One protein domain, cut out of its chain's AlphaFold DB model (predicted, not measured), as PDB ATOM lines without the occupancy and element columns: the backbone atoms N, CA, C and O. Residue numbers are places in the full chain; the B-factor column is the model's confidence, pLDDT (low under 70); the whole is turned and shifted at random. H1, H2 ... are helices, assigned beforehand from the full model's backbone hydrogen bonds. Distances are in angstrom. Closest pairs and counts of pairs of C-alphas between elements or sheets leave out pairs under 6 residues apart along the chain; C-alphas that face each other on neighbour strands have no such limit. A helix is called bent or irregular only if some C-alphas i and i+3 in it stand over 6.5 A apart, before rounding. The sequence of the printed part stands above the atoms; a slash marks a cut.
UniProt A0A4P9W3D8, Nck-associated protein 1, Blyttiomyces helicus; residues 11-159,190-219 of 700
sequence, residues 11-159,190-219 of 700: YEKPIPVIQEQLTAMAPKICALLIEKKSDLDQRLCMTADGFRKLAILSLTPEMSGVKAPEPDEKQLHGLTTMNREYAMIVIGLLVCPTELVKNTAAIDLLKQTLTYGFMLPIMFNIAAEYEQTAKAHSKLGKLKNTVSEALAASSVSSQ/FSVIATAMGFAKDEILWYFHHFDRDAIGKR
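Overview. This is residues 11 to 159 and 190 to 219 of the 700 residues of the protein "Nck-associated protein 1" of Blyttiomyces helicus (UniProt A0A4P9W3D8). This is an elongated helical body in which the longest helix, H11, makes an uneven hairpin with H10 along one side, H9 packs between H11 and H7 in the middle, and H2 packs on H7 and H9. H12, with H6 side by side, extends the body toward the far end, where H4, H5 and their links form a tip, while H1 lies at the opposite end. The printed part has 179 residues with twelve named helices, H1 to H12 in chain order, and no named strand: all helix. It is compact, with a radius of gyration of the C-alphas of 17.9 A, and spans 59 by 37 by 26 A.

Along the chain. H11, residues 138 to 159, is 33.3 A long and ends with C-alpha 159 at (59.183, 60.351, 30.608); it is irregular, with C-alphas 139 and 142 7.9 A apart, and has a kink of 27 degrees near residue 153. Before it come H10, residues 126 to 136, 15.6 A; H9, residues 104 to 114, 15.4 A; H8, residues 97 to 102; and H7, residues 82 to 94, 18.2 A. H1, residues 14 to 22, begins with C-alpha 14 at (66.408, 38.692, 50.736). H2 is residues 26 to 35, H3 37 to 44, H4 48 to 53, H5 61 to 64 and H6 73 to 79. H12, residues 190 to 210, is 30.5 A long and ends with C-alpha 210 at (65.258, 55.405, 33.678).

Arrangement. H10 and H11 form a helical hairpin at a shallow tilt of 8 degrees; their closest C-alphas, of Ala 134 and Leu 140, are 5.0 A apart. With residues 146 to 154 alone H11 touches H9, closest at Lys 111 and Ala 150, C-alphas 5.8 A apart. H9 touches the hub, H7, at a steep tilt of 46 degrees, opposite ways, closest at Tyr 86 and Thr 113, C-alphas 6.4 A apart. H2 touches H7, closest at Leu 33 and Ile 89, C-alphas 6.5 A apart. H8 touches H2, closest at Pro 27 and Glu 99, C-alphas 6.3 A apart. H6 and H12 touch at a shallow tilt of 17 degrees, the same way, closest at Leu 79 and Phe 199, C-alphas 5.7 A apart. H3 touches H6, closest at Arg 43 and Leu 79, C-alphas 6.5 A apart. H1 and H10 only just touch, only at their ends, with 3 pairs of C-alphas within 8 A. H4 and H5 touch no helix. Every O i to N i+4 pair is within hydrogen-bond range in H1, H2, H4, H6 to H10 and H12, against 3 of 4 in H3 and 12 of 18 in H11; H5 is too short for one.

Size, cuts and confidence. The C-alphas farthest apart, of Met 63 and Ser 138, are 58.9 A apart. Residues 160 to 189 are not printed; C-alphas 159 and 190 are 29.9 A apart across this cut. The link from H9 to H10 is long. Mean pLDDT of the printed part is 87.0; residues 68, 122 to 123 and 217 to 219 are under 70.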
ATOM      1  N   TYR A  11      69.446  34.401  52.893       88.75
ATOM      2  CA  TYR A  11      69.301  35.671  52.171       88.75
ATOM      3  C   TYR A  11      69.587  35.575  50.663       88.75
ATOM      4  O   TYR A  11      69.672  36.608  50.003       88.75
ATOM      5  N   GLU A  12      69.659  34.369  50.086       86.50
ATOM      6  CA  GLU A  12      69.721  34.175  48.626       86.50
ATOM      7  C   GLU A  12      68.546  34.877  47.919       86.50
ATOM      8  O   GLU A  12      68.693  35.445  46.837       86.50
ATOM      9  N   LYS A  13      67.380  34.909  48.578       85.62
ATOM     10  CA  LYS A  13      66.245  35.774  48.240       85.62
ATOM     11  C   LYS A  13      65.936  36.657  49.453       85.62
ATOM     12  O   LYS A  13      65.226  36.205  50.349       85.62
ATOM     13  N   PRO A  14      66.449  37.898  49.511       87.69
ATOM     14  CA  PRO A  14      66.408  38.692  50.736       87.69
ATOM     15  C   PRO A  14      64.997  39.185  51.086       87.69
ATOM     16  O   PRO A  14      64.646  39.231  52.261       87.69
ATOM     17  N   ILE A  15      64.169  39.519  50.088       89.19
ATOM     18  CA  ILE A  15      62.854  40.143  50.308       89.19
ATOM     19  C   ILE A  15      61.908  39.283  51.172       89.19
ATOM     20  O   ILE A  15      61.427  39.813  52.172       89.19
ATOM     21  N   PRO A  16      61.675  37.981  50.890       89.00
ATOM     22  CA  PRO A  16      60.833  37.140  51.747       89.00
ATOM     23  C   PRO A  16      61.299  37.075  53.208       89.00
ATOM     24  O   PRO A  16      60.481  37.164  54.119       89.00
ATOM     25  N   VAL A  17      62.614  36.975  53.440       90.56
ATOM     26  CA  VAL A  17      63.178  36.920  54.800       90.56
ATOM     27  C   VAL A  17      62.982  38.248  55.531       90.56
ATOM     28  O   VAL A  17      62.627  38.266  56.707       90.56
ATOM     29  N   ILE A  18      63.174  39.369  54.834       92.12
ATOM     30  CA  ILE A  18      62.939  40.708  55.386       92.12
ATOM     31  C   ILE A  18      61.453  40.896  55.730       92.12
ATOM     32  O   ILE A  18      61.139  41.390  56.811       92.12
ATOM     33  N   GLN A  19      60.538  40.470  54.855       92.44
ATOM     34  CA  GLN A  19      59.090  40.532  55.093       92.44
ATOM     35  C   GLN A  19      58.686  39.737  56.343       92.44
ATOM     36  O   GLN A  19      57.933  40.235  57.182       92.44
ATOM     37  N   GLU A  20      59.223  38.526  56.509       91.00
ATOM     38  CA  GLU A  20      58.978  37.697  57.692       91.00
ATOM     39  C   GLU A  20      59.465  38.394  58.974       91.00
ATOM     40  O   GLU A  20      58.693  38.566  59.919       91.00
ATOM     41  N   GLN A  21      60.704  38.898  58.986       92.12
ATOM     42  CA  GLN A  21      61.282  39.576  60.155       92.12
ATOM     43  C   GLN A  21      60.572  40.887  60.518       92.12
ATOM     44  O   GLN A  21      60.506  41.251  61.693       92.12
ATOM     45  N   LEU A  22      60.027  41.599  59.531       94.19
ATOM     46  CA  LEU A  22      59.337  42.874  59.736       94.19
ATOM     47  C   LEU A  22      57.833  42.728  59.998       94.19
ATOM     48  O   LEU A  22      57.167  43.737  60.228       94.19
ATOM     49  N   THR A  23      57.286  41.509  60.031       92.69
ATOM     50  CA  THR A  23      55.836  41.273  60.149       92.69
ATOM     51  C   THR A  23      55.212  41.969  61.367       92.69
ATOM     52  O   THR A  23      54.145  42.570  61.249       92.69
ATOM     53  N   ALA A  24      55.889  41.972  62.522       93.44
ATOM     54  CA  ALA A  24      55.389  42.632  63.733       93.44
ATOM     55  C   ALA A  24      55.360  44.172  63.626       93.44
ATOM     56  O   ALA A  24      54.544  44.825  64.272       93.44
ATOM     57  N   MET A  25      56.237  44.757  62.804       93.50
ATOM     58  CA  MET A  25      56.336  46.208  62.602       93.50
ATOM     59  C   MET A  25      55.553  46.698  61.377       93.50
ATOM     60  O   MET A  25      55.304  47.900  61.259       93.50
ATOM     61  N   ALA A  26      55.129  45.793  60.490       93.88
ATOM     62  CA  ALA A  26      54.465  46.116  59.231       93.88
ATOM     63  C   ALA A  26      53.244  47.052  59.371       93.88
ATOM     64  O   ALA A  26      53.153  47.996  58.583       93.88
ATOM     65  N   PRO A  27      52.346  46.904  60.374       94.62
ATOM     66  CA  PRO A  27      51.226  47.833  60.548       94.62
ATOM     67  C   PRO A  27      51.680  49.272  60.827       94.62
ATOM     68  O   PRO A  27      51.145  50.215  60.245       94.62
ATOM     69  N   LYS A  28      52.711  49.445  61.668       92.38
ATOM     70  CA  LYS A  28      53.261  50.764  62.015       92.38
ATOM     71  C   LYS A  28      53.980  51.396  60.825       92.38
ATOM     72  O   LYS A  28      53.798  52.583  60.572       92.38
ATOM     73  N   ILE A  29      54.746  50.606  60.069       94.44
ATOM     74  CA  ILE A  29      55.391  51.066  58.829       94.44
ATOM     75  C   ILE A  29      54.325  51.545  57.837       94.44
ATOM     76  O   ILE A  29      54.419  52.657  57.326       94.44
ATOM     77  N   CYS A  30      53.285  50.740  57.600       94.38
ATOM     78  CA  CYS A  30      52.221  51.084  56.660       94.38
ATOM     79  C   CYS A  30      51.470  52.363  57.072       94.38
ATOM     80  O   CYS A  30      51.227  53.214  56.221       94.38
ATOM     81  N   ALA A  31      51.137  52.522  58.357       93.38
ATOM     82  CA  ALA A  31      50.473  53.722  58.867       93.38
ATOM     83  C   ALA A  31      51.320  54.990  58.648       93.38
ATOM     84  O   ALA A  31      50.834  55.953  58.057       93.38
ATOM     85  N   LEU A  32      52.609  54.947  59.008       92.06
ATOM     86  CA  LEU A  32      53.539  56.071  58.829       92.06
ATOM     87  C   LEU A  32      53.717  56.476  57.357       92.06
ATOM     88  O   LEU A  32      53.897  57.652  57.048       92.06
ATOM     89  N   LEU A  33      53.692  55.512  56.432       93.06
ATOM     90  CA  LEU A  33      53.774  55.804  54.999       93.06
ATOM     91  C   LEU A  33      52.492  56.467  54.481       93.06
ATOM     92  O   LEU A  33      52.576  57.392  53.677       93.06
ATOM     93  N   ILE A  34      51.320  56.039  54.961       93.25
ATOM     94  CA  ILE A  34      50.027  56.632  54.586       93.25
ATOM     95  C   ILE A  34      49.920  58.082  55.070       93.25
ATOM     96  O   ILE A  34      49.456  58.932  54.313       93.25
ATOM     97  N   GLU A  35      50.398  58.393  56.277       90.38
ATOM     98  CA  GLU A  35      50.411  59.763  56.819       90.38
ATOM     99  C   GLU A  35      51.192  60.748  55.937       90.38
ATOM    100  O   GLU A  35      50.882  61.936  55.899       90.38
ATOM    101  N   LYS A  36      52.176  60.262  55.171       83.69
ATOM    102  CA  LYS A  36      52.958  61.095  54.250       83.69
ATOM    103  C   LYS A  36      52.236  61.418  52.943       83.69
ATOM    104  O   LYS A  36      52.729  62.258  52.197       83.69
ATOM    105  N   LYS A  37      51.091  60.790  52.649       83.50
ATOM    106  CA  LYS A  37      50.410  60.902  51.350       83.50
ATOM    107  C   LYS A  37      50.156  62.350  50.916       83.50
ATOM    108  O   LYS A  37      50.501  62.701  49.797       83.50
ATOM    109  N   SER A  38      49.628  63.205  51.791       81.00
ATOM    110  CA  SER A  38      49.312  64.601  51.443       81.00
ATOM    111  C   SER A  38      50.545  65.410  51.025       81.00
ATOM    112  O   SER A  38      50.510  66.132  50.029       81.00
ATOM    113  N   ASP A  39      51.648  65.258  51.759       76.75
ATOM    114  CA  ASP A  39      52.925  65.913  51.468       76.75
ATOM    115  C   ASP A  39      53.504  65.431  50.123       76.75
ATOM    116  O   ASP A  39      54.123  66.207  49.394       76.75
ATOM    117  N   LEU A  40      53.286  64.159  49.779       74.81
ATOM    118  CA  LEU A  40      53.753  63.544  48.536       74.81
ATOM    119  C   LEU A  40      52.927  63.996  47.333       74.81
ATOM    120  O   LEU A  40      53.507  64.344  46.306       74.81
ATOM    121  N   ASP A  41      51.602  64.048  47.465       73.56
ATOM    122  CA  ASP A  41      50.684  64.494  46.411       73.56
ATOM    123  C   ASP A  41      51.054  65.900  45.925       73.56
ATOM    124  O   ASP A  41      51.121  66.166  44.725       73.56
ATOM    125  N   GLN A  42      51.390  66.784  46.864       73.44
ATOM    126  CA  GLN A  42      51.782  68.163  46.580       73.44
ATOM    127  C   GLN A  42      53.165  68.294  45.919       73.44
ATOM    128  O   GLN A  42      53.489  69.362  45.402       73.44
ATOM    129  N   ARG A  43      53.993  67.239  45.925       81.00
ATOM    130  CA  ARG A  43      55.396  67.288  45.470       81.00
ATOM    131  C   ARG A  43      55.673  66.334  44.314       81.00
ATOM    132  O   ARG A  43      56.044  66.784  43.233       81.00
ATOM    133  N   LEU A  44      55.471  65.030  44.502       78.69
ATOM    134  CA  LEU A  44      55.722  64.003  43.485       78.69
ATOM    135  C   LEU A  44      54.795  64.154  42.276       78.69
ATOM    136  O   LEU A  44      55.243  63.940  41.155       78.69
ATOM    137  N   CYS A  45      53.545  64.577  42.479       80.50
ATOM    138  CA  CYS A  45      52.555  64.683  41.402       80.50
ATOM    139  C   CYS A  45      52.437  66.089  40.788       80.50
ATOM    140  O   CYS A  45      51.706  66.270  39.816       80.50
ATOM    141  N   MET A  46      53.150  67.094  41.310       89.19
ATOM    142  CA  MET A  46      53.059  68.463  40.791       89.19
ATOM    143  C   MET A  46      53.722  68.591  39.410       89.19
ATOM    144  O   MET A  46      54.890  68.250  39.226       89.19
ATOM    145  N   THR A  47      52.986  69.089  38.418       92.44
ATOM    146  CA  THR A  47      53.499  69.272  37.051       92.44
ATOM    147  C   THR A  47      54.384  70.514  36.937       92.44
ATOM    148  O   THR A  47      54.317  71.421  37.770       92.44
ATOM    149  N   ALA A  48      55.180  70.594  35.864       93.62
ATOM    150  CA  ALA A  48      55.951  71.793  35.522       93.62
ATOM    151  C   ALA A  48      55.070  73.054  35.449       93.62
ATOM    152  O   ALA A  48      55.440  74.105  35.967       93.62
ATOM    153  N   ASP A  49      53.868  72.942  34.881       92.44
ATOM    154  CA  ASP A  49      52.897  74.040  34.849       92.44
ATOM    155  C   ASP A  49      52.384  74.429  36.235       92.44
ATOM    156  O   ASP A  49      52.169  75.614  36.495       92.44
ATOM    157  N   GLY A  50      52.210  73.461  37.138       91.06
ATOM    158  CA  GLY A  50      51.893  73.728  38.540       91.06
ATOM    159  C   GLY A  50      52.975  74.579  39.206       91.06
ATOM    160  O   GLY A  50      52.666  75.619  39.787       91.06
ATOM    161  N   PHE A  51      54.246  74.202  39.027       91.06
ATOM    162  CA  PHE A  51      55.379  74.981  39.534       91.06
ATOM    163  C   PHE A  51      55.416  76.404  38.957       91.06
ATOM    164  O   PHE A  51      55.592  77.359  39.714       91.06
ATOM    165  N   ARG A  52      55.188  76.564  37.643       90.44
ATOM    166  CA  ARG A  52      55.153  77.878  36.973       90.44
ATOM    167  C   ARG A  52      54.050  78.780  37.522       90.44
ATOM    168  O   ARG A  52      54.308  79.943  37.811       90.44
ATOM    169  N   LYS A  53      52.831  78.252  37.699       88.19
ATOM    170  CA  LYS A  53      51.681  79.020  38.216       88.19
ATOM    171  C   LYS A  53      51.906  79.535  39.634       88.19
ATOM    172  O   LYS A  53      51.450  80.626  39.961       88.19
ATOM    173  N   LEU A  54      52.603  78.756  40.454       87.56
ATOM    174  CA  LEU A  54      52.947  79.120  41.827       87.56
ATOM    175  C   LEU A  54      54.263  79.910  41.926       87.56
ATOM    176  O   LEU A  54      54.664  80.267  43.026       87.56
ATOM    177  N   ALA A  55      54.947  80.156  40.799       87.31
ATOM    178  CA  ALA A  55      56.285  80.749  40.731       87.31
ATOM    179  C   ALA A  55      57.294  80.118  41.712       87.31
ATOM    180  O   ALA A  55      58.207  80.781  42.209       87.31
ATOM    181  N   ILE A  56      57.142  78.816  41.973       87.94
ATOM    182  CA  ILE A  56      58.044  78.065  42.845       87.94
ATOM    183  C   ILE A  56      59.444  78.124  42.227       87.94
ATOM    184  O   ILE A  56      59.602  77.980  41.023       87.94
ATOM    185  N   LEU A  57      60.470  78.361  43.039       90.81
ATOM    186  CA  LEU A  57      61.860  78.531  42.596       90.81
ATOM    187  C   LEU A  57      62.176  79.775  41.747       90.81
ATOM    188  O   LEU A  57      63.301  79.891  41.256       90.81
ATOM    189  N   SER A  58      61.242  80.714  41.578       89.06
ATOM    190  CA  SER A  58      61.554  82.017  40.979       89.06
ATOM    191  C   SER A  58      62.263  82.912  41.990       89.06
ATOM    192  O   SER A  58      61.827  83.034  43.135       89.06
ATOM    193  N   LEU A  59      63.350  83.566  41.566       88.12
ATOM    194  CA  LEU A  59      64.026  84.567  42.400       88.12
ATOM    195  C   LEU A  59      63.328  85.933  42.363       88.12
ATOM    196  O   LEU A  59      63.494  86.726  43.285       88.12
ATOM    197  N   THR A  60      62.545  86.186  41.312       86.38
ATOM    198  CA  THR A  60      61.846  87.455  41.064       86.38
ATOM    199  C   THR A  60      60.399  87.195  40.615       86.38
ATOM    200  O   THR A  60      60.044  87.517  39.472       86.38
ATOM    201  N   PRO A  61      59.559  86.536  41.439       82.81
ATOM    202  CA  PRO A  61      58.175  86.212  41.074       82.81
ATOM    203  C   PRO A  61      57.334  87.462  40.773       82.81
ATOM    204  O   PRO A  61      56.442  87.424  39.920       82.81
ATOM    205  N   GLU A  62      57.666  88.594  41.397       80.50
ATOM    206  CA  GLU A  62      56.959  89.866  41.251       80.50
ATOM    207  C   GLU A  62      57.081  90.412  39.821       80.50
ATOM    208  O   GLU A  62      56.122  90.952  39.267       80.50
ATOM    209  N   MET A  63      58.237  90.199  39.183       78.56
ATOM    210  CA  MET A  63      58.506  90.615  37.800       78.56
ATOM    211  C   MET A  63      57.677  89.829  36.777       78.56
ATOM    212  O   MET A  63      57.481  90.284  35.653       78.56
ATOM    213  N   SER A  64      57.177  88.652  37.158       72.06
ATOM    214  CA  SER A  64      56.294  87.821  36.336       72.06
ATOM    215  C   SER A  64      54.807  88.111  36.577       72.06
ATOM    216  O   SER A  64      53.955  87.410  36.036       72.06
ATOM    217  N   GLY A  65      54.476  89.119  37.396       74.50
ATOM    218  CA  GLY A  65      53.095  89.460  37.749       74.50
ATOM    219  C   GLY A  65      52.413  88.432  38.657       74.50
ATOM    220  O   GLY A  65      51.198  88.499  38.855       74.50
ATOM    221  N   VAL A  66      53.172  87.481  39.214       77.44
ATOM    222  CA  VAL A  66      52.652  86.449  40.113       77.44
ATOM    223  C   VAL A  66      52.552  87.032  41.520       77.44
ATOM    224  O   VAL A  66      53.544  87.452  42.102       77.44
ATOM    225  N   LYS A  67      51.332  87.050  42.069       73.38
ATOM    226  CA  LYS A  67      51.033  87.499  43.445       73.38
ATOM    227  C   LYS A  67      50.903  86.336  44.437       73.38
ATOM    228  O   LYS A  67      50.264  86.485  45.475       73.38
ATOM    229  N   ALA A  68      51.413  85.159  44.080       69.69
ATOM    230  CA  ALA A  68      51.382  84.001  44.962       69.69
ATOM    231  C   ALA A  68      52.243  84.273  46.212       69.69
ATOM    232  O   ALA A  68      53.260  84.962  46.094       69.69
ATOM    233  N   PRO A  69      51.846  83.769  47.395       71.81
ATOM    234  CA  PRO A  69      52.678  83.858  48.591       71.81
ATOM    235  C   PRO A  69      54.022  83.157  48.357       71.81
ATOM    236  O   PRO A  69      54.098  82.210  47.568       71.81
ATOM    237  N   GLU A  70      55.076  83.614  49.040       74.44
ATOM    238  CA  GLU A  70      56.371  82.936  48.968       74.44
ATOM    239  C   GLU A  70      56.227  81.469  49.423       74.44
ATOM    240  O   GLU A  70      55.513  81.204  50.396       74.44
ATOM    241  N   PRO A  71      56.875  80.509  48.730       79.56
ATOM    242  CA  PRO A  71      56.833  79.107  49.127       79.56
ATOM    243  C   PRO A  71      57.372  78.928  50.546       79.56
ATOM    244  O   PRO A  71      58.441  79.447  50.873       79.56
ATOM    245  N   ASP A  72      56.665  78.156  51.370       81.25
ATOM    246  CA  ASP A  72      57.120  77.878  52.730       81.25
ATOM    247  C   ASP A  72      58.392  76.993  52.747       81.25
ATOM    248  O   ASP A  72      58.709  76.264  51.794       81.25
ATOM    249  N   GLU A  73      59.161  77.044  53.845       81.75
ATOM    250  CA  GLU A  73      60.416  76.281  53.968       81.75
ATOM    251  C   GLU A  73      60.189  74.754  53.923       81.75
ATOM    252  O   GLU A  73      61.068  74.006  53.477       81.75
ATOM    253  N   LYS A  74      59.013  74.266  54.344       81.94
ATOM    254  CA  LYS A  74      58.669  72.834  54.351       81.94
ATOM    255  C   LYS A  74      58.467  72.311  52.925       81.94
ATOM    256  O   LYS A  74      58.976  71.241  52.585       81.94
ATOM    257  N   GLN A  75      57.759  73.067  52.093       84.44
ATOM    258  CA  GLN A  75      57.492  72.805  50.687       84.44
ATOM    259  C   GLN A  75      58.800  72.808  49.906       84.44
ATOM    260  O   GLN A  75      59.078  71.842  49.196       84.44
ATOM    261  N   LEU A  76      59.631  73.839  50.095       88.69
ATOM    262  CA  LEU A  76      60.955  73.921  49.480       88.69
ATOM    263  C   LEU A  76      61.814  72.711  49.863       88.69
ATOM    264  O   LEU A  76      62.317  71.997  48.995       88.69
ATOM    265  N   HIS A  77      61.915  72.398  51.155       83.88
ATOM    266  CA  HIS A  77      62.723  71.270  51.604       83.88
ATOM    267  C   HIS A  77      62.263  69.931  51.010       83.88
ATOM    268  O   HIS A  77      63.101  69.133  50.581       83.88
ATOM    269  N   GLY A  78      60.951  69.703  50.933       86.19
ATOM    270  CA  GLY A  78      60.385  68.476  50.380       86.19
ATOM    271  C   GLY A  78      60.761  68.213  48.917       86.19
ATOM    272  O   GLY A  78      60.894  67.056  48.520       86.19
ATOM    273  N   LEU A  79      61.014  69.259  48.121       91.06
ATOM    274  CA  LEU A  79      61.471  69.110  46.732       91.06
ATOM    275  C   LEU A  79      62.902  68.556  46.625       91.06
ATOM    276  O   LEU A  79      63.284  68.055  45.572       91.06
ATOM    277  N   THR A  80      63.688  68.602  47.705       90.31
ATOM    278  CA  THR A  80      65.073  68.091  47.731       90.31
ATOM    279  C   THR A  80      65.190  66.616  48.125       90.31
ATOM    280  O   THR A  80      66.300  66.077  48.176       90.31
ATOM    281  N   THR A  81      64.069  65.968  48.456       86.94
ATOM    282  CA  THR A  81      64.031  64.594  48.985       86.94
ATOM    283  C   THR A  81      63.098  63.665  48.212       86.94
ATOM    284  O   THR A  81      62.846  62.551  48.672       86.94
ATOM    285  N   MET A  82      62.606  64.073  47.041       86.81
ATOM    286  CA  MET A  82      61.585  63.327  46.298       86.81
ATOM    287  C   MET A  82      62.032  61.914  45.926       86.81
ATOM    288  O   MET A  82      61.295  60.964  46.179       86.81
ATOM    289  N   ASN A  83      63.255  61.741  45.413       87.19
ATOM    290  CA  ASN A  83      63.756  60.404  45.066       87.19
ATOM    291  C   ASN A  83      63.866  59.486  46.295       87.19
ATOM    292  O   ASN A  83      63.623  58.281  46.208       87.19
ATOM    293  N   ARG A  84      64.213  60.052  47.458       88.19
ATOM    294  CA  ARG A  84      64.294  59.309  48.723       88.19
ATOM    295  C   ARG A  84      62.907  58.906  49.214       88.19
ATOM    296  O   ARG A  84      62.736  57.776  49.660       88.19
ATOM    297  N   GLU A  85      61.942  59.816  49.148       88.38
ATOM    298  CA  GLU A  85      60.553  59.547  49.527       88.38
ATOM    299  C   GLU A  85      59.926  58.488  48.613       88.38
ATOM    300  O   GLU A  85      59.374  57.510  49.116       88.38
ATOM    301  N   TYR A  86      60.120  58.610  47.296       89.69
ATOM    302  CA  TYR A  86      59.737  57.603  46.306       89.69
ATOM    303  C   TYR A  86      60.295  56.213  46.663       89.69
ATOM    304  O   TYR A  86      59.534  55.252  46.794       89.69
ATOM    305  N   ALA A  87      61.605  56.107  46.917       91.12
ATOM    306  CA  ALA A  87      62.237  54.843  47.292       91.12
ATOM    307  C   ALA A  87      61.711  54.271  48.614       91.12
ATOM    308  O   ALA A  87      61.453  53.072  48.715       91.12
ATOM    309  N   MET A  88      61.521  55.128  49.617       91.31
ATOM    310  CA  MET A  88      61.024  54.731  50.932       91.31
ATOM    311  C   MET A  88      59.610  54.145  50.858       91.31
ATOM    312  O   MET A  88      59.334  53.164  51.540       91.31
ATOM    313  N   ILE A  89      58.727  54.703  50.025       92.00
ATOM    314  CA  ILE A  89      57.354  54.203  49.868       92.00
ATOM    315  C   ILE A  89      57.344  52.886  49.099       92.00
ATOM    316  O   ILE A  89      56.726  51.926  49.553       92.00
ATOM    317  N   VAL A  90      58.043  52.818  47.960       92.69
ATOM    318  CA  VAL A  90      58.081  51.604  47.133       92.69
ATOM    319  C   VAL A  90      58.670  50.438  47.930       92.69
ATOM    320  O   VAL A  90      58.056  49.379  48.015       92.69
ATOM    321  N   ILE A  91      59.820  50.626  48.583       93.00
ATOM    322  CA  ILE A  91      60.447  49.568  49.392       93.00
ATOM    323  C   ILE A  91      59.632  49.298  50.662       93.00
ATOM    324  O   ILE A  91      59.411  48.144  51.020       93.00
ATOM    325  N   GLY A  92      59.150  50.344  51.337       93.69
ATOM    326  CA  GLY A  92      58.392  50.222  52.583       93.69
ATOM    327  C   GLY A  92      57.089  49.436  52.418       93.69
ATOM    328  O   GLY A  92      56.769  48.587  53.249       93.69
ATOM    329  N   LEU A  93      56.368  49.650  51.314       93.19
ATOM    330  CA  LEU A  93      55.166  48.882  50.987       93.19
ATOM    331  C   LEU A  93      55.496  47.483  50.448       93.19
ATOM    332  O   LEU A  93      54.730  46.551  50.692       93.19
ATOM    333  N   LEU A  94      56.638  47.304  49.772       92.56
ATOM    334  CA  LEU A  94      57.121  45.985  49.348       92.56
ATOM    335  C   LEU A  94      57.412  45.073  50.548       92.56
ATOM    336  O   LEU A  94      57.092  43.888  50.499       92.56
ATOM    337  N   VAL A  95      57.982  45.605  51.634       93.00
ATOM    338  CA  VAL A  95      58.275  44.817  52.848       93.00
ATOM    339  C   VAL A  95      57.058  44.607  53.759       93.00
ATOM    340  O   VAL A  95      57.133  43.802  54.684       93.00
ATOM    341  N   CYS A  96      55.923  45.258  53.474       92.69
ATOM    342  CA  CYS A  96      54.662  45.123  54.220       92.69
ATOM    343  C   CYS A  96      53.527  44.513  53.365       92.69
ATOM    344  O   CYS A  96      52.429  45.076  53.307       92.69
ATOM    345  N   PRO A  97      53.734  43.366  52.690       89.81
ATOM    346  CA  PRO A  97      52.838  42.906  51.628       89.81
ATOM    347  C   PRO A  97      51.428  42.540  52.117       89.81
ATOM    348  O   PRO A  97      50.447  42.740  51.401       89.81
ATOM    349  N   THR A  98      51.300  42.025  53.344       88.31
ATOM    350  CA  THR A  98      50.002  41.678  53.941       88.31
ATOM    351  C   THR A  98      49.188  42.908  54.316       88.31
ATOM    352  O   THR A  98      47.979  42.913  54.106       88.31
ATOM    353  N   GLU A  99      49.832  43.943  54.857       91.06
ATOM    354  CA  GLU A  99      49.167  45.193  55.248       91.06
ATOM    355  C   GLU A  99      48.797  46.031  54.025       91.06
ATOM    356  O   GLU A  99      47.691  46.567  53.959       91.06
ATOM    357  N   LEU A 100      49.660  46.036  53.003       88.81
ATOM    358  CA  LEU A 100      49.394  46.677  51.719       88.81
ATOM    359  C   LEU A 100      48.071  46.205  51.104       88.81
ATOM    360  O   LEU A 100      47.289  47.026  50.646       88.81
ATOM    361  N   VAL A 101      47.789  44.899  51.100       85.38
ATOM    362  CA  VAL A 101      46.558  44.369  50.479       85.38
ATOM    363  C   VAL A 101      45.319  44.522  51.364       85.38
ATOM    364  O   VAL A 101      44.204  44.555  50.845       85.38
ATOM    365  N   LYS A 102      45.486  44.655  52.684       88.38
ATOM    366  CA  LYS A 102      44.373  44.929  53.606       88.38
ATOM    367  C   LYS A 102      43.899  46.380  53.540       88.38
ATOM    368  O   LYS A 102      42.737  46.640  53.836       88.38
ATOM    369  N   ASN A 103      44.785  47.313  53.191       89.44
ATOM    370  CA  ASN A 103      44.513  48.742  53.265       89.44
ATOM    371  C   ASN A 103      44.446  49.392  51.875       89.44
ATOM    372  O   ASN A 103      45.466  49.610  51.222       89.44
ATOM    373  N   THR A 104      43.243  49.780  51.447       90.06
ATOM    374  CA  THR A 104      43.023  50.460  50.159       90.06
ATOM    375  C   THR A 104      43.852  51.741  50.023       90.06
ATOM    376  O   THR A 104      44.413  51.985  48.956       90.06
ATOM    377  N   ALA A 105      44.033  52.513  51.102       91.88
ATOM    378  CA  ALA A 105      44.834  53.737  51.067       91.88
ATOM    379  C   ALA A 105      46.317  53.459  50.768       91.88
ATOM    380  O   ALA A 105      46.960  54.259  50.088       91.88
ATOM    381  N   ALA A 106      46.849  52.317  51.220       91.88
ATOM    382  CA  ALA A 106      48.212  51.887  50.912       91.88
ATOM    383  C   ALA A 106      48.364  51.486  49.436       91.88
ATOM    384  O   ALA A 106      49.361  51.831  48.802       91.88
ATOM    385  N   ILE A 107      47.364  50.798  48.869       91.19
ATOM    386  CA  ILE A 107      47.344  50.454  47.438       91.19
ATOM    387  C   ILE A 107      47.295  51.722  46.587       91.19
ATOM    388  O   ILE A 107      48.032  51.825  45.606       91.19
ATOM    389  N   ASP A 108      46.451  52.684  46.955       90.75
ATOM    390  CA  ASP A 108      46.330  53.944  46.224       90.75
ATOM    391  C   ASP A 108      47.618  54.766  46.313       90.75
ATOM    392  O   ASP A 108      48.091  55.266  45.293       90.75
ATOM    393  N   LEU A 109      48.233  54.833  47.500       92.44
ATOM    394  CA  LEU A 109      49.542  55.463  47.687       92.44
ATOM    395  C   LEU A 109      50.613  54.802  46.808       92.44
ATOM    396  O   LEU A 109      51.379  55.507  46.151       92.44
ATOM    397  N   LEU A 110      50.656  53.466  46.751       92.44
ATOM    398  CA  LEU A 110      51.593  52.747  45.888       92.44
ATOM    399  C   LEU A 110      51.352  53.086  44.417       92.44
ATOM    400  O   LEU A 110      52.282  53.506  43.738       92.44
ATOM    401  N   LYS A 111      50.115  52.944  43.923       91.19
ATOM    402  CA  LYS A 111      49.765  53.242  42.524       91.19
ATOM    403  C   LYS A 111      50.196  54.648  42.128       91.19
ATOM    404  O   LYS A 111      50.803  54.824  41.077       91.19
ATOM    405  N   GLN A 112      49.908  55.623  42.982       89.44
ATOM    406  CA  GLN A 112      50.252  57.015  42.748       89.44
ATOM    407  C   GLN A 112      51.765  57.230  42.748       89.44
ATOM    408  O   GLN A 112      52.298  57.864  41.842       89.44
ATOM    409  N   THR A 113      52.477  56.624  43.695       91.31
ATOM    410  CA  THR A 113      53.941  56.692  43.764       91.31
ATOM    411  C   THR A 113      54.584  56.081  42.518       91.31
ATOM    412  O   THR A 113      55.534  56.640  41.980       91.31
ATOM    413  N   LEU A 114      54.040  54.982  41.988       91.06
ATOM    414  CA  LEU A 114      54.542  54.340  40.769       91.06
ATOM    415  C   LEU A 114      54.333  55.184  39.499       91.06
ATOM    416  O   LEU A 114      54.985  54.919  38.492       91.06
ATOM    417  N   THR A 115      53.494  56.229  39.528       89.00
ATOM    418  CA  THR A 115      53.402  57.189  38.406       89.00
ATOM    419  C   THR A 115      54.655  58.058  38.269       89.00
ATOM    420  O   THR A 115      54.940  58.542  37.177       89.00
ATOM    421  N   TYR A 116      55.428  58.207  39.352       89.69
ATOM    422  CA  TYR A 116      56.685  58.957  39.374       89.69
ATOM    423  C   TYR A 116      57.823  58.225  38.651       89.69
ATOM    424  O   TYR A 116      58.701  58.845  38.072       89.69
ATOM    425  N   GLY A 117      57.849  56.894  38.667       89.44
ATOM    426  CA  GLY A 117      58.924  56.148  38.023       89.44
ATOM    427  C   GLY A 117      58.763  54.645  38.151       89.44
ATOM    428  O   GLY A 117      57.891  54.149  38.870       89.44
ATOM    429  N   PHE A 118      59.644  53.919  37.475       87.31
ATOM    430  CA  PHE A 118      59.624  52.457  37.399       87.31
ATOM    431  C   PHE A 118      60.953  51.791  37.788       87.31
ATOM    432  O   PHE A 118      61.020  50.564  37.862       87.31
ATOM    433  N   MET A 119      61.991  52.579  38.070       85.12
ATOM    434  CA  MET A 119      63.295  52.111  38.535       85.12
ATOM    435  C   MET A 119      63.666  52.792  39.848       85.12
ATOM    436  O   MET A 119      63.459  53.991  40.021       85.12
ATOM    437  N   LEU A 120      64.298  52.037  40.744       85.44
ATOM    438  CA  LEU A 120      64.977  52.589  41.915       85.44
ATOM    439  C   LEU A 120      66.501  52.649  41.695       85.44
ATOM    440  O   LEU A 120      67.030  51.950  40.818       85.44
ATOM    441  N   PRO A 121      67.229  53.457  42.494       73.31
ATOM    442  CA  PRO A 121      68.688  53.401  42.556       73.31
ATOM    443  C   PRO A 121      69.206  51.968  42.730       73.31
ATOM    444  O   PRO A 121      68.547  51.147  43.363       73.31
ATOM    445  N   ILE A 122      70.388  51.666  42.171       65.44
ATOM    446  CA  ILE A 122      70.995  50.312  42.133       65.44
ATOM    447  C   ILE A 122      70.321  49.376  41.099       65.44
ATOM    448  O   ILE A 122      70.440  48.158  41.157       65.44
ATOM    449  N   MET A 123      69.629  49.935  40.097       65.25
ATOM    450  CA  MET A 123      68.964  49.167  39.026       65.25
ATOM    451  C   MET A 123      67.921  48.157  39.541       65.25
ATOM    452  O   MET A 123      67.652  47.143  38.897       65.25
ATOM    453  N   PHE A 124      67.308  48.444  40.690       79.06
ATOM    454  CA  PHE A 124      66.277  47.602  41.283       79.06
ATOM    455  C   PHE A 124      64.988  47.697  40.453       79.06
ATOM    456  O   PHE A 124      64.375  48.764  40.339       79.06
ATOM    457  N   ASN A 125      64.604  46.576  39.833       83.94
ATOM    458  CA  ASN A 125      63.424  46.483  38.977       83.94
ATOM    459  C   ASN A 125      62.176  46.225  39.831       83.94
ATOM    460  O   ASN A 125      61.947  45.113  40.308       83.94
ATOM    461  N   ILE A 126      61.348  47.257  39.980       89.44
ATOM    462  CA  ILE A 126      60.159  47.230  40.838       89.44
ATOM    463  C   ILE A 126      59.178  46.131  40.406       89.44
ATOM    464  O   ILE A 126      58.638  45.420  41.255       89.44
ATOM    465  N   ALA A 127      58.962  45.957  39.098       87.31
ATOM    466  CA  ALA A 127      58.016  44.970  38.581       87.31
ATOM    467  C   ALA A 127      58.404  43.542  38.990       87.31
ATOM    468  O   ALA A 127      57.552  42.773  39.438       87.31
ATOM    469  N   ALA A 128      59.690  43.204  38.865       87.62
ATOM    470  CA  ALA A 128      60.204  41.873  39.176       87.62
ATOM    471  C   ALA A 128      60.021  41.515  40.662       87.62
ATOM    472  O   ALA A 128      59.585  40.412  40.993       87.62
ATOM    473  N   GLU A 129      60.285  42.471  41.548       88.75
ATOM    474  CA  GLU A 129      60.297  42.274  43.002       88.75
ATOM    475  C   GLU A 129      58.880  42.152  43.582       88.75
ATOM    476  O   GLU A 129      58.585  41.266  44.396       88.75
ATOM    477  N   TYR A 130      57.947  42.964  43.078       90.31
ATOM    478  CA  TYR A 130      56.527  42.815  43.399       90.31
ATOM    479  C   TYR A 130      55.919  41.550  42.782       90.31
ATOM    480  O   TYR A 130      55.090  40.901  43.424       90.31
ATOM    481  N   GLU A 131      56.330  41.147  41.574       88.62
ATOM    482  CA  GLU A 131      55.893  39.878  40.982       88.62
ATOM    483  C   GLU A 131      56.363  38.679  41.816       88.62
ATOM    484  O   GLU A 131      55.584  37.752  42.057       88.62
ATOM    485  N   GLN A 132      57.616  38.688  42.268       87.44
ATOM    486  CA  GLN A 132      58.163  37.633  43.115       87.44
ATOM    487  C   GLN A 132      57.431  37.556  44.459       87.44
ATOM    488  O   GLN A 132      57.034  36.465  44.875       87.44
ATOM    489  N   THR A 133      57.174  38.704  45.089       88.38
ATOM    490  CA  THR A 133      56.387  38.790  46.330       88.38
ATOM    491  C   THR A 133      54.964  38.256  46.135       88.38
ATOM    492  O   THR A 133      54.469  37.471  46.943       88.38
ATOM    493  N   ALA A 134      54.308  38.610  45.026       87.56
ATOM    494  CA  ALA A 134      52.962  38.131  44.724       87.56
ATOM    495  C   ALA A 134      52.904  36.613  44.469       87.56
ATOM    496  O   ALA A 134      51.914  35.974  44.818       87.56
ATOM    497  N   LYS A 135      53.956  36.014  43.890       85.12
ATOM    498  CA  LYS A 135      54.060  34.552  43.717       85.12
ATOM    499  C   LYS A 135      54.276  33.820  45.041       85.12
ATOM    500  O   LYS A 135      53.751  32.724  45.208       85.12
ATOM    501  N   ALA A 136      55.033  34.413  45.965       81.25
ATOM    502  CA  ALA A 136      55.301  33.830  47.279       81.25
ATOM    503  C   ALA A 136      54.050  33.785  48.179       81.25
ATOM    504  O   ALA A 136      53.940  32.920  49.045       81.25
ATOM    505  N   HIS A 137      53.074  34.668  47.942       77.19
ATOM    506  CA  HIS A 137      51.838  34.741  48.717       77.19
ATOM    507  C   HIS A 137      50.603  34.679  47.811       77.19
ATOM    508  O   HIS A 137      50.176  35.683  47.248       77.19
ATOM    509  N   SER A 138      49.949  33.517  47.741       70.50
ATOM    510  CA  SER A 138      48.778  33.276  46.874       70.50
ATOM    511  C   SER A 138      47.628  34.286  47.047       70.50
ATOM    512  O   SER A 138      46.935  34.609  46.082       70.50
ATOM    513  N   LYS A 139      47.459  34.855  48.249       72.19
ATOM    514  CA  LYS A 139      46.461  35.902  48.552       72.19
ATOM    515  C   LYS A 139      46.776  37.267  47.917       72.19
ATOM    516  O   LYS A 139      45.900  38.124  47.868       72.19
ATOM    517  N   LEU A 140      47.994  37.468  47.409       74.94
ATOM    518  CA  LEU A 140      48.461  38.702  46.769       74.94
ATOM    519  C   LEU A 140      48.413  38.631  45.235       74.94
ATOM    520  O   LEU A 140      48.950  39.511  44.568       74.94
ATOM    521  N   GLY A 141      47.759  37.623  44.644       72.56
ATOM    522  CA  GLY A 141      47.727  37.444  43.185       72.56
ATOM    523  C   GLY A 141      47.252  38.680  42.403       72.56
ATOM    524  O   GLY A 141      47.762  38.952  41.318       72.56
ATOM    525  N   LYS A 142      46.345  39.487  42.979       82.50
ATOM    526  CA  LYS A 142      45.877  40.755  42.383       82.50
ATOM    527  C   LYS A 142      46.924  41.879  42.424       82.50
ATOM    528  O   LYS A 142      46.908  42.738  41.549       82.50
ATOM    529  N   LEU A 143      47.843  41.871  43.397       85.06
ATOM    530  CA  LEU A 143      48.873  42.907  43.562       85.06
ATOM    531  C   LEU A 143      49.819  42.957  42.360       85.06
ATOM    532  O   LEU A 143      50.177  44.041  41.907       85.06
ATOM    533  N   LYS A 144      50.164  41.788  41.802       86.38
ATOM    534  CA  LYS A 144      50.978  41.688  40.585       86.38
ATOM    535  C   LYS A 144      50.375  42.498  39.436       86.38
ATOM    536  O   LYS A 144      51.086  43.263  38.791       86.38
ATOM    537  N   ASN A 145      49.077  42.321  39.186       87.38
ATOM    538  CA  ASN A 145      48.391  43.005  38.093       87.38
ATOM    539  C   ASN A 145      48.332  44.510  38.362       87.38
ATOM    540  O   ASN A 145      48.738  45.283  37.503       87.38
ATOM    541  N   THR A 146      47.976  44.909  39.587       89.69
ATOM    542  CA  THR A 146      47.962  46.317  40.010       89.69
ATOM    543  C   THR A 146      49.295  47.027  39.755       89.69
ATOM    544  O   THR A 146      49.315  48.118  39.190       89.69
ATOM    545  N   VAL A 147      50.417  46.420  40.160       90.75
ATOM    546  CA  VAL A 147      51.750  47.012  39.971       90.75
ATOM    547  C   VAL A 147      52.143  47.011  38.497       90.75
ATOM    548  O   VAL A 147      52.628  48.021  37.998       90.75
ATOM    549  N   SER A 148      51.897  45.914  37.775       89.50
ATOM    550  CA  SER A 148      52.211  45.831  36.345       89.50
ATOM    551  C   SER A 148      51.433  46.857  35.517       89.50
ATOM    552  O   SER A 148      52.000  47.419  34.585       89.50
ATOM    553  N   GLU A 149      50.159  47.094  35.830       90.19
ATOM    554  CA  GLU A 149      49.319  48.098  35.167       90.19
ATOM    555  C   GLU A 149      49.805  49.520  35.477       90.19
ATOM    556  O   GLU A 149      49.970  50.324  34.559       90.19
ATOM    557  N   ALA A 150      50.111  49.818  36.746       91.31
ATOM    558  CA  ALA A 150      50.632  51.124  37.154       91.31
ATOM    559  C   ALA A 150      51.986  51.444  36.496       91.31
ATOM    560  O   ALA A 150      52.182  52.546  35.985       91.31
ATOM    561  N   LEU A 151      52.904  50.473  36.448       90.69
ATOM    562  CA  LEU A 151      54.209  50.632  35.802       90.69
ATOM    563  C   LEU A 151      54.100  50.742  34.278       90.69
ATOM    564  O   LEU A 151      54.826  51.530  33.673       90.69
ATOM    565  N   ALA A 152      53.179  50.000  33.650       87.44
ATOM    566  CA  ALA A 152      52.907  50.135  32.221       87.44
ATOM    567  C   ALA A 152      52.431  51.554  31.885       87.44
ATOM    568  O   ALA A 152      52.984  52.184  30.984       87.44
ATOM    569  N   ALA A 153      51.472  52.087  32.648       87.50
ATOM    570  CA  ALA A 153      51.002  53.461  32.481       87.50
ATOM    571  C   ALA A 153      52.126  54.488  32.716       87.50
ATOM    572  O   ALA A 153      52.335  55.380  31.894       87.50
ATOM    573  N   SER A 154      52.898  54.315  33.794       87.38
ATOM    574  CA  SER A 154      54.041  55.166  34.142       87.38
ATOM    575  C   SER A 154      55.110  55.193  33.052       87.38
ATOM    576  O   SER A 154      55.639  56.255  32.733       87.38
ATOM    577  N   SER A 155      55.395  54.061  32.403       83.31
ATOM    578  CA  SER A 155      56.401  53.991  31.335       83.31
ATOM    579  C   SER A 155      56.093  54.890  30.128       83.31
ATOM    580  O   SER A 155      57.016  55.292  29.423       83.31
ATOM    581  N   VAL A 156      54.816  55.239  29.923       82.25
ATOM    582  CA  VAL A 156      54.355  56.123  28.843       82.25
ATOM    583  C   VAL A 156      54.325  57.589  29.286       82.25
ATOM    584  O   VAL A 156      54.727  58.464  28.524       82.25
ATOM    585  N   SER A 157      53.860  57.880  30.505       87.44
ATOM    586  CA  SER A 157      53.621  59.255  30.970       87.44
ATOM    587  C   SER A 157      54.797  59.889  31.722       87.44
ATOM    588  O   SER A 157      55.038  61.089  31.573       87.44
ATOM    589  N   SER A 158      55.556  59.108  32.500       89.12
ATOM    590  CA  SER A 158      56.612  59.631  33.382       89.12
ATOM    591  C   SER A 158      57.747  60.300  32.604       89.12
ATOM    592  O   SER A 158      58.251  61.341  33.019       89.12
ATOM    593  N   GLN A 159      58.115  59.773  31.430       88.75
ATOM    594  CA  GLN A 159      59.183  60.351  30.608       88.75
ATOM    595  C   GLN A 159      58.879  61.794  30.195       88.75
ATOM    596  O   GLN A 159      59.748  62.659  30.318       88.75
ATOM    597  N   PHE A 190      68.567  82.277  49.391       94.75
ATOM    598  CA  PHE A 190      69.428  81.102  49.554       94.75
ATOM    599  C   PHE A 190      68.652  79.776  49.616       94.75
ATOM    600  O   PHE A 190      68.990  78.834  48.900       94.75
ATOM    601  N   SER A 191      67.573  79.703  50.406       92.75
ATOM    602  CA  SER A 191      66.742  78.492  50.524       92.75
ATOM    603  C   SER A 191      66.146  78.059  49.182       92.75
ATOM    604  O   SER A 191      66.069  76.864  48.890       92.75
ATOM    605  N   VAL A 192      65.775  79.025  48.336       94.00
ATOM    606  CA  VAL A 192      65.253  78.777  46.990       94.00
ATOM    607  C   VAL A 192      66.344  78.212  46.081       94.00
ATOM    608  O   VAL A 192      66.126  77.199  45.418       94.00
ATOM    609  N   ILE A 193      67.533  78.816  46.101       96.25
ATOM    610  CA  ILE A 193      68.693  78.378  45.312       96.25
ATOM    611  C   ILE A 193      69.114  76.959  45.716       96.25
ATOM    612  O   ILE A 193      69.244  76.083  44.861       96.25
ATOM    613  N   ALA A 194      69.259  76.700  47.019       95.75
ATOM    614  CA  ALA A 194      69.605  75.382  47.543       95.75
ATOM    615  C   ALA A 194      68.556  74.323  47.158       95.75
ATOM    616  O   ALA A 194      68.899  73.199  46.782       95.75
ATOM    617  N   THR A 195      67.274  74.689  47.190       95.75
ATOM    618  CA  THR A 195      66.186  73.797  46.776       95.75
ATOM    619  C   THR A 195      66.233  73.485  45.286       95.75
ATOM    620  O   THR A 195      66.131  72.318  44.907       95.75
ATOM    621  N   ALA A 196      66.437  74.501  44.444       96.81
ATOM    622  CA  ALA A 196      66.561  74.322  43.003       96.81
ATOM    623  C   ALA A 196      67.719  73.379  42.648       96.81
ATOM    624  O   ALA A 196      67.550  72.504  41.803       96.81
ATOM    625  N   MET A 197      68.852  73.480  43.353       97.19
ATOM    626  CA  MET A 197      69.971  72.547  43.192       97.19
ATOM    627  C   MET A 197      69.589  71.108  43.549       97.19
ATOM    628  O   MET A 197      69.823  70.201  42.753       97.19
ATOM    629  N   GLY A 198      68.974  70.902  44.720       96.56
ATOM    630  CA  GLY A 198      68.545  69.575  45.163       96.56
ATOM    631  C   GLY A 198      67.548  68.927  44.202       96.56
ATOM    632  O   GLY A 198      67.690  67.749  43.878       96.56
ATOM    633  N   PHE A 199      66.590  69.711  43.703       96.69
ATOM    634  CA  PHE A 199      65.598  69.247  42.736       96.69
ATOM    635  C   PHE A 199      66.236  68.963  41.364       96.69
ATOM    636  O   PHE A 199      65.995  67.906  40.782       96.69
ATOM    637  N   ALA A 200      67.123  69.835  40.874       97.81
ATOM    638  CA  ALA A 200      67.878  69.590  39.645       97.81
ATOM    639  C   ALA A 200      68.695  68.295  39.732       97.81
ATOM    640  O   ALA A 200      68.617  67.466  38.827       97.81
ATOM    641  N   LYS A 201      69.413  68.070  40.839       97.00
ATOM    642  CA  LYS A 201      70.138  66.816  41.087       97.00
ATOM    643  C   LYS A 201      69.198  65.609  41.036       97.00
ATOM    644  O   LYS A 201      69.507  64.632  40.356       97.00
ATOM    645  N   ASP A 202      68.060  65.664  41.725       94.88
ATOM    646  CA  ASP A 202      67.107  64.553  41.756       94.88
ATOM    647  C   ASP A 202      66.534  64.235  40.363       94.88
ATOM    648  O   ASP A 202      66.457  63.061  40.002       94.88
ATOM    649  N   GLU A 203      66.222  65.240  39.543       96.31
ATOM    650  CA  GLU A 203      65.725  65.047  38.172       96.31
ATOM    651  C   GLU A 203      66.811  64.572  37.187       96.31
ATOM    652  O   GLU A 203      66.522  63.757  36.305       96.31
ATOM    653  N   ILE A 204      68.070  65.020  37.342       97.19
ATOM    654  CA  ILE A 204      69.223  64.476  36.594       97.19
ATOM    655  C   ILE A 204      69.361  62.989  36.896       97.19
ATOM    656  O   ILE A 204      69.420  62.164  35.983       97.19
ATOM    657  N   LEU A 205      69.407  62.635  38.182       94.88
ATOM    658  CA  LEU A 205      69.564  61.247  38.586       94.88
ATOM    659  C   LEU A 205      68.370  60.426  38.110       94.88
ATOM    660  O   LEU A 205      68.586  59.387  37.490       94.88
ATOM    661  N   TRP A 206      67.135  60.888  38.321       93.94
ATOM    662  CA  TRP A 206      65.936  60.198  37.842       93.94
ATOM    663  C   TRP A 206      66.045  59.856  36.352       93.94
ATOM    664  O   TRP A 206      65.819  58.703  35.980       93.94
ATOM    665  N   TYR A 207      66.485  60.806  35.519       95.00
ATOM    666  CA  TYR A 207      66.659  60.586  34.085       95.00
ATOM    667  C   TYR A 207      67.604  59.418  33.786       95.00
ATOM    668  O   TYR A 207      67.210  58.483  33.092       95.00
ATOM    669  N   PHE A 208      68.814  59.406  34.353       93.81
ATOM    670  CA  PHE A 208      69.781  58.332  34.088       93.81
ATOM    671  C   PHE A 208      69.356  56.975  34.664       93.81
ATOM    672  O   PHE A 208      69.637  55.941  34.056       93.81
ATOM    673  N   HIS A 209      68.622  56.949  35.780       90.94
ATOM    674  CA  HIS A 209      68.062  55.703  36.316       90.94
ATOM    675  C   HIS A 209      67.043  55.059  35.367       90.94
ATOM    676  O   HIS A 209      66.954  53.832  35.331       90.94
ATOM    677  N   HIS A 210      66.315  55.862  34.587       89.94
ATOM    678  CA  HIS A 210      65.258  55.405  33.678       89.94
ATOM    679  C   HIS A 210      65.688  55.360  32.201       89.94
ATOM    680  O   HIS A 210      65.020  54.718  31.387       89.94
ATOM    681  N   PHE A 211      66.803  56.002  31.847       90.00
ATOM    682  CA  PHE A 211      67.314  56.064  30.481       90.00
ATOM    683  C   PHE A 211      67.611  54.666  29.922       90.00
ATOM    684  O   PHE A 211      68.350  53.884  30.521       90.00
ATOM    685  N   ASP A 212      67.018  54.361  28.761       83.25
ATOM    686  CA  ASP A 212      67.143  53.072  28.060       83.25
ATOM    687  C   ASP A 212      66.777  51.851  28.935       83.25
ATOM    688  O   ASP A 212      67.261  50.736  28.726       83.25
ATOM    689  N   ARG A 213      65.920  52.050  29.951       82.81
ATOM    690  CA  ARG A 213      65.411  50.978  30.817       82.81
ATOM    691  C   ARG A 213      64.014  50.538  30.406       82.81
ATOM    692  O   ARG A 213      63.221  51.302  29.861       82.81
ATOM    693  N   ASP A 214      63.722  49.275  30.689       76.38
ATOM    694  CA  ASP A 214      62.415  48.676  30.461       76.38
ATOM    695  C   ASP A 214      61.657  48.538  31.784       76.38
ATOM    696  O   ASP A 214      62.109  47.837  32.691       76.38
ATOM    697  N   ALA A 215      60.492  49.178  31.865       73.12
ATOM    698  CA  ALA A 215      59.651  49.201  33.054       73.12
ATOM    699  C   ALA A 215      59.127  47.820  33.478       73.12
ATOM    700  O   ALA A 215      58.899  47.602  34.665       73.12
ATOM    701  N   ILE A 216      58.930  46.886  32.537       72.56
ATOM    702  CA  ILE A 216      58.317  45.568  32.819       72.56
ATOM    703  C   ILE A 216      59.290  44.410  32.519       72.56
ATOM    704  O   ILE A 216      58.984  43.249  32.780       72.56
ATOM    705  N   GLY A 217      60.477  44.691  31.972       65.31
ATOM    706  CA  GLY A 217      61.457  43.660  31.598       65.31
ATOM    707  C   GLY A 217      60.983  42.720  30.475       65.31
ATOM    708  O   GLY A 217      61.432  41.577  30.393       65.31
ATOM    709  N   LYS A 218      60.049  43.175  29.628       61.78
ATOM    710  CA  LYS A 218      59.423  42.416  28.530       61.78
ATOM    711  C   LYS A 218      59.815  42.881  27.121       61.78
ATOM    712  O   LYS A 218      59.355  42.274  26.155       61.78
ATOM    713  N   ARG A 219      60.665  43.901  26.955       63.00
ATOM    714  CA  ARG A 219      61.201  44.365  25.662       63.00
ATOM    715  C   ARG A 219      62.127  43.304  25.052       63.00
ATOM    716  O   ARG A 219      63.348  43.392  25.110       63.00
TER     717      ARG A 219